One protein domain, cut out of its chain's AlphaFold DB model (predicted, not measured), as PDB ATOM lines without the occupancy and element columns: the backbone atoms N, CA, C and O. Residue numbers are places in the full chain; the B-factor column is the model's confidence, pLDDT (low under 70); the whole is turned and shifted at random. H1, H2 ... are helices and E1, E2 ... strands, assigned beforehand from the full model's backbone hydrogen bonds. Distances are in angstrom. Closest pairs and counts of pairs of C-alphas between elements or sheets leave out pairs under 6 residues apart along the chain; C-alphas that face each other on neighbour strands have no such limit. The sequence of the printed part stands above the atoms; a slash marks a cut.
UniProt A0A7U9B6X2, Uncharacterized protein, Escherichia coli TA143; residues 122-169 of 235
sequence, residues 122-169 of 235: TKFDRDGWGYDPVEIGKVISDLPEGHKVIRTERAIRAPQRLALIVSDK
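Overview. This is residues 122 to 169 of the 235 residues of an uncharacterized protein of Escherichia coli TA143 (UniProt A0A7U9B6X2). A small sheet of three strands, E1, E3 and E2, has one short helix, H1, over one face, while its other face is bare. The long E2 and E3 form a hairpin, the short E1 is beside E3, and loops join H1 to the sheet. The printed part has 48 residues, in the order E1, H1, E2, E3; the sheet is antiparallel throughout, and the class is mixed, helices and strands, with under half of the residues in named elements. It is compact, with a radius of gyration of the C-alphas of 9.9 A, and only just elongated, spanning 28 by 18 by 16 A.

Along the chain. E1, residues 122 to 124, begins at C-alpha 122 (-16.535, 22.369, 9.656). H1, residues 136 to 141, is 8.7 A long. E2, residues 148 to 154, is 17.8 A long. E3, residues 162 to 167, is 16.2 A long and ends at C-alpha 167 (-11.825, 20.053, 12.771).

Arrangement. E1 is an edge strand, antiparallel to the inner strand E3 at 146 degrees, with N 122 and O 166 2.8 A apart, within hydrogen-bond range. E1, H1 and E2 form a split strand-helix-strand unit, two strands running the same way with E3 between them, and its crossover is right-handed. H1 is on the sheet at a height of 9.5 A, only just over E3 and E2, with 3 C-alphas on each. It runs along the strands, at 21 degrees to E2 on the local plane. The closest C-alphas of H1 and E2 are those of Ile 140 and Val 149, 7.3 A apart. In H1, every O i to N i+4 pair is within hydrogen-bond range. E2, the other edge strand, is antiparallel to E3 at 150 degrees, with N 163 and O 153 2.8 A apart.

Size, cuts and confidence. The two farthest C-alphas, of Gly 146 and Arg 157, are 28.1 A apart. The link E1 to H1 is long, with 11 residues. The printed part has no cut, and no printed residue is under 70 in pLDDT.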
ATOM      1  N   THR A 122     -16.292  21.314  10.631       89.69
ATOM      2  CA  THR A 122     -16.535  22.369   9.656       89.69
ATOM      3  C   THR A 122     -16.321  21.819   8.254       89.69
ATOM      4  O   THR A 122     -15.296  21.205   7.949       89.69
ATOM      5  N   LYS A 123     -17.295  22.050   7.374       88.88
ATOM      6  CA  LYS A 123     -17.131  21.768   5.951       88.88
ATOM      7  C   LYS A 123     -16.395  22.929   5.297       88.88
ATOM      8  O   LYS A 123     -16.890  24.051   5.289       88.88
ATOM      9  N   PHE A 124     -15.226  22.646   4.746       88.88
ATOM     10  CA  PHE A 124     -14.398  23.598   4.028       88.88
ATOM     11  C   PHE A 124     -14.533  23.344   2.523       88.88
ATOM     12  O   PHE A 124     -13.953  22.410   1.959       88.88
ATOM     13  N   ASP A 125     -15.355  24.164   1.870       88.19
ATOM     14  CA  ASP A 125     -15.568  24.171   0.425       88.19
ATOM     15  C   ASP A 125     -15.808  25.604  -0.098       88.19
ATOM     16  O   ASP A 125     -15.997  26.540   0.674       88.19
ATOM     17  N   ARG A 126     -15.740  25.793  -1.423       87.25
ATOM     18  CA  ARG A 126     -16.062  27.069  -2.086       87.25
ATOM     19  C   ARG A 126     -17.558  27.128  -2.420       87.25
ATOM     20  O   ARG A 126     -17.929  26.890  -3.569       87.25
ATOM     21  N   ASP A 127     -18.420  27.346  -1.430       86.94
ATOM     22  CA  ASP A 127     -19.888  27.390  -1.590       86.94
ATOM     23  C   ASP A 127     -20.462  26.157  -2.314       86.94
ATOM     24  O   ASP A 127     -21.244  26.245  -3.274       86.94
ATOM     25  N   GLY A 128     -20.012  24.975  -1.896       85.38
ATOM     26  CA  GLY A 128     -20.432  23.700  -2.474       85.38
ATOM     27  C   GLY A 128     -19.791  23.334  -3.816       85.38
ATOM     28  O   GLY A 128     -20.090  22.252  -4.327       85.38
ATOM     29  N   TRP A 129     -18.910  24.166  -4.389       91.50
ATOM     30  CA  TRP A 129     -18.120  23.814  -5.582       91.50
ATOM     31  C   TRP A 129     -16.895  22.950  -5.274       91.50
ATOM     32  O   TRP A 129     -16.412  22.257  -6.164       91.50
ATOM     33  N   GLY A 130     -16.397  22.979  -4.035       91.94
ATOM     34  CA  GLY A 130     -15.200  22.239  -3.621       91.94
ATOM     35  C   GLY A 130     -13.908  22.689  -4.308       91.94
ATOM     36  O   GLY A 130     -13.866  23.695  -5.022       91.94
ATOM     37  N   TYR A 131     -12.852  21.916  -4.077       93.19
ATOM     38  CA  TYR A 131     -11.502  22.134  -4.583       93.19
ATOM     39  C   TYR A 131     -11.117  21.061  -5.602       93.19
ATOM     40  O   TYR A 131     -11.609  19.929  -5.556       93.19
ATOM     41  N   ASP A 132     -10.245  21.429  -6.535       93.12
ATOM     42  CA  ASP A 132      -9.674  20.474  -7.478       93.12
ATOM     43  C   ASP A 132      -8.782  19.469  -6.725       93.12
ATOM     44  O   ASP A 132      -7.989  19.908  -5.886       93.12
ATOM     45  N   PRO A 133      -8.871  18.150  -6.996       90.31
ATOM     46  CA  PRO A 133      -8.006  17.149  -6.372       90.31
ATOM     47  C   PRO A 133      -6.509  17.489  -6.421       90.31
ATOM     48  O   PRO A 133      -5.788  17.178  -5.475       90.31
ATOM     49  N   VAL A 134      -6.046  18.164  -7.481       91.69
ATOM     50  CA  VAL A 134      -4.641  18.574  -7.642       91.69
ATOM     51  C   VAL A 134      -4.258  19.713  -6.684       91.69
ATOM     52  O   VAL A 134      -3.105  19.821  -6.267       91.69
ATOM     53  N   GLU A 135      -5.216  20.556  -6.292       89.50
ATOM     54  CA  GLU A 135      -4.999  21.701  -5.397       89.50
ATOM     55  C   GLU A 135      -5.129  21.342  -3.911       89.50
ATOM     56  O   GLU A 135      -4.672  22.110  -3.064       89.50
ATOM     57  N   ILE A 136      -5.704  20.179  -3.576       88.25
ATOM     58  CA  ILE A 136      -6.013  19.782  -2.192       88.25
ATOM     59  C   ILE A 136      -4.801  19.884  -1.269       88.25
ATOM     60  O   ILE A 136      -4.938  20.384  -0.159       88.25
ATOM     61  N   GLY A 137      -3.613  19.473  -1.722       88.44
ATOM     62  CA  GLY A 137      -2.400  19.557  -0.904       88.44
ATOM     63  C   GLY A 137      -2.096  20.983  -0.433       88.44
ATOM     64  O   GLY A 137      -1.799  21.181   0.740       88.44
ATOM     65  N   LYS A 138      -2.252  21.980  -1.316       91.38
ATOM     66  CA  LYS A 138      -2.067  23.400  -0.969       91.38
ATOM     67  C   LYS A 138      -3.144  23.870   0.002       91.38
ATOM     68  O   LYS A 138      -2.832  24.467   1.018       91.38
ATOM     69  N   VAL A 139      -4.397  23.508  -0.275       89.50
ATOM     70  CA  VAL A 139      -5.539  23.861   0.581       89.50
ATOM     71  C   VAL A 139      -5.365  23.309   1.997       89.50
ATOM     72  O   VAL A 139      -5.714  23.992   2.948       89.50
ATOM     73  N   ILE A 140      -4.808  22.101   2.145       89.44
ATOM     74  CA  ILE A 140      -4.500  21.500   3.451       89.44
ATOM     75  C   ILE A 140      -3.398  22.276   4.175       89.44
ATOM     76  O   ILE A 140      -3.509  22.490   5.378       89.44
ATOM     77  N   SER A 141      -2.347  22.695   3.464       88.94
ATOM     78  CA  SER A 141      -1.269  23.513   4.039       88.94
ATOM     79  C   SER A 141      -1.738  24.903   4.474       88.94
ATOM     80  O   SER A 141      -1.204  25.436   5.440       88.94
ATOM     81  N   ASP A 142      -2.741  25.453   3.790       90.19
ATOM     82  CA  ASP A 142      -3.319  26.771   4.069       90.19
ATOM     83  C   ASP A 142      -4.464  26.724   5.105       90.19
ATOM     84  O   ASP A 142      -5.129  27.737   5.342       90.19
ATOM     85  N   LEU A 143      -4.742  25.562   5.715       88.88
ATOM     86  CA  LEU A 143      -5.760  25.465   6.762       88.88
ATOM     87  C   LEU A 143      -5.367  26.303   7.991       88.88
ATOM     88  O   LEU A 143      -4.183  26.404   8.317       88.88
ATOM     89  N   PRO A 144      -6.352  26.872   8.714       85.56
ATOM     90  CA  PRO A 144      -6.086  27.585   9.958       85.56
ATOM     91  C   PRO A 144      -5.296  26.721  10.947       85.56
ATOM     92  O   PRO A 144      -5.484  25.506  11.018       85.56
ATOM     93  N   GLU A 145      -4.428  27.345  11.741       82.75
ATOM     94  CA  GLU A 145      -3.579  26.620  12.685       82.75
ATOM     95  C   GLU A 145      -4.413  25.734  13.633       82.75
ATOM     96  O   GLU A 145      -5.500  26.108  14.082       82.75
ATOM     97  N   GLY A 146      -3.936  24.510  13.870       80.44
ATOM     98  CA  GLY A 146      -4.633  23.500  14.675       80.44
ATOM     99  C   GLY A 146      -5.705  22.693  13.933       80.44
ATOM    100  O   GLY A 146      -6.058  21.611  14.397       80.44
ATOM    101  N   HIS A 147      -6.173  23.135  12.762       85.69
ATOM    102  CA  HIS A 147      -7.181  22.404  11.998       85.69
ATOM    103  C   HIS A 147      -6.580  21.241  11.203       85.69
ATOM    104  O   HIS A 147      -5.593  21.386  10.481       85.69
ATOM    105  N   LYS A 148      -7.215  20.070  11.297       87.06
ATOM    106  CA  LYS A 148      -6.825  18.852  10.578       87.06
ATOM    107  C   LYS A 148      -7.973  18.347   9.718       87.06
ATOM    108  O   LYS A 148      -9.141  18.400  10.108       87.06
ATOM    109  N   VAL A 149      -7.636  17.822   8.542       88.81
ATOM    110  CA  VAL A 149      -8.606  17.134   7.685       88.81
ATOM    111  C   VAL A 149      -8.938  15.778   8.294       88.81
ATOM    112  O   VAL A 149      -8.049  14.960   8.510       88.81
ATOM    113  N   ILE A 150     -10.224  15.535   8.530       86.81
ATOM    114  CA  ILE A 150     -10.741  14.254   9.026       86.81
ATOM    115  C   ILE A 150     -11.083  13.343   7.853       86.81
ATOM    116  O   ILE A 150     -10.720  12.170   7.834       86.81
ATOM    117  N   ARG A 151     -11.801  13.882   6.864       86.94
ATOM    118  CA  ARG A 151     -12.178  13.158   5.649       86.94
ATOM    119  C   ARG A 151     -12.427  14.110   4.492       86.94
ATOM    120  O   ARG A 151     -12.612  15.311   4.681       86.94
ATOM    121  N   THR A 152     -12.479  13.543   3.295       90.00
ATOM    122  CA  THR A 152     -12.891  14.252   2.086       90.00
ATOM    123  C   THR A 152     -14.250  13.740   1.626       90.00
ATOM    124  O   THR A 152     -14.568  12.558   1.753       90.00
ATOM    125  N   GLU A 153     -15.074  14.644   1.115       90.00
ATOM    126  CA  GLU A 153     -16.383  14.341   0.543       90.00
ATOM    127  C   GLU A 153     -16.473  14.918  -0.866       90.00
ATOM    128  O   GLU A 153     -15.734  15.834  -1.227       90.00
ATOM    129  N   ARG A 154     -17.401  14.415  -1.682       91.19
ATOM    130  CA  ARG A 154     -17.678  15.034  -2.981       91.19
ATOM    131  C   ARG A 154     -18.384  16.369  -2.776       91.19
ATOM    132  O   ARG A 154     -19.279  16.489  -1.936       91.19
ATOM    133  N   ALA A 155     -17.994  17.372  -3.552       91.31
ATOM    134  CA  ALA A 155     -18.662  18.662  -3.508       91.31
ATOM    135  C   ALA A 155     -20.089  18.550  -4.069       91.31
ATOM    136  O   ALA A 155     -20.355  17.783  -4.995       91.31
ATOM    137  N   ILE A 156     -21.016  19.324  -3.503       89.69
ATOM    138  CA  ILE A 156     -22.452  19.216  -3.804       89.69
ATOM    139  C   ILE A 156     -22.743  19.646  -5.247       89.69
ATOM    140  O   ILE A 156     -23.527  19.007  -5.942       89.69
ATOM    141  N   ARG A 157     -22.115  20.738  -5.699       90.75
ATOM    142  CA  ARG A 157     -22.352  21.342  -7.020       90.75
ATOM    143  C   ARG A 157     -21.412  20.815  -8.103       90.75
ATOM    144  O   ARG A 157     -21.716  20.945  -9.282       90.75
ATOM    145  N   ALA A 158     -20.287  20.223  -7.711       91.81
ATOM    146  CA  ALA A 158     -19.308  19.636  -8.621       91.81
ATOM    147  C   ALA A 158     -18.763  18.324  -8.031       91.81
ATOM    148  O   ALA A 158     -17.731  18.339  -7.364       91.81
ATOM    149  N   PRO A 159     -19.423  17.177  -8.267       90.56
ATOM    150  CA  PRO A 159     -19.051  15.897  -7.655       90.56
ATOM    151  C   PRO A 159     -17.633  15.399  -7.976       90.56
ATOM    152  O   PRO A 159     -17.119  14.533  -7.273       90.56
ATOM    153  N   GLN A 160     -17.018  15.918  -9.042       90.44
ATOM    154  CA  GLN A 160     -15.625  15.674  -9.428       90.44
ATOM    155  C   GLN A 160     -14.603  16.432  -8.561       90.44
ATOM    156  O   GLN A 160     -13.407  16.164  -8.645       90.44
ATOM    157  N   ARG A 161     -15.065  17.382  -7.745       93.50
ATOM    158  CA  ARG A 161     -14.266  18.164  -6.799       93.50
ATOM    159  C   ARG A 161     -14.503  17.687  -5.375       93.50
ATOM    160  O   ARG A 161     -15.520  17.058  -5.071       93.50
ATOM    161  N   LEU A 162     -13.562  18.013  -4.497       93.00
ATOM    162  CA  LEU A 162     -13.569  17.559  -3.113       93.00
ATOM    163  C   LEU A 162     -13.882  18.711  -2.153       93.00
ATOM    164  O   LEU A 162     -13.346  19.811  -2.270       93.00
ATOM    165  N   ALA A 163     -14.760  18.442  -1.196       91.38
ATOM    166  CA  ALA A 163     -14.955  19.242   0.001       91.38
ATOM    167  C   ALA A 163     -14.162  18.607   1.149       91.38
ATOM    168  O   ALA A 163     -14.147  17.381   1.297       91.38
ATOM    169  N   LEU A 164     -13.506  19.431   1.961       91.12
ATOM    170  CA  LEU A 164     -12.739  18.962   3.111       91.12
ATOM    171  C   LEU A 164     -13.619  19.041   4.359       91.12
ATOM    172  O   LEU A 164     -14.229  20.074   4.620       91.12
ATOM    173  N   ILE A 165     -13.685  17.967   5.138       90.38
ATOM    174  CA  ILE A 165     -14.269  17.997   6.479       90.38
ATOM    175  C   ILE A 165     -13.122  18.181   7.461       90.38
ATOM    176  O   ILE A 165     -12.224  17.337   7.541       90.38
ATOM    177  N   VAL A 166     -13.139  19.305   8.165       91.56
ATOM    178  CA  VAL A 166     -12.017  19.791   8.963       91.56
ATOM    179  C   VAL A 166     -12.475  20.035  10.397       91.56
ATOM    180  O   VAL A 166     -13.600  20.474  10.631       91.56
ATOM    181  N   SER A 167     -11.603  19.754  11.357       91.00
ATOM    182  CA  SER A 167     -11.825  20.053  12.771       91.00
ATOM    183  C   SER A 167     -10.519  20.500  13.417       91.00
ATOM    184  O   SER A 167      -9.450  20.009  13.057       91.00
ATOM    185  N   ASP A 168     -10.615  21.416  14.372       90.81
ATOM    186  CA  ASP A 168      -9.561  21.784  15.323       90.81
ATOM    187  C   ASP A 168      -9.431  20.781  16.479       90.81
ATOM    188  O   ASP A 168      -8.397  20.712  17.141       90.81
ATOM    189  N   LYS A 169     -10.473  19.975  16.697       89.81
ATOM    190  CA  LYS A 169     -10.546  18.985  17.776       89.81
ATOM    191  C   LYS A 169      -9.888  17.660  17.431       89.81
ATOM    192  O   LYS A 169      -9.904  17.214  16.278       89.81
TER     193      LYS A 169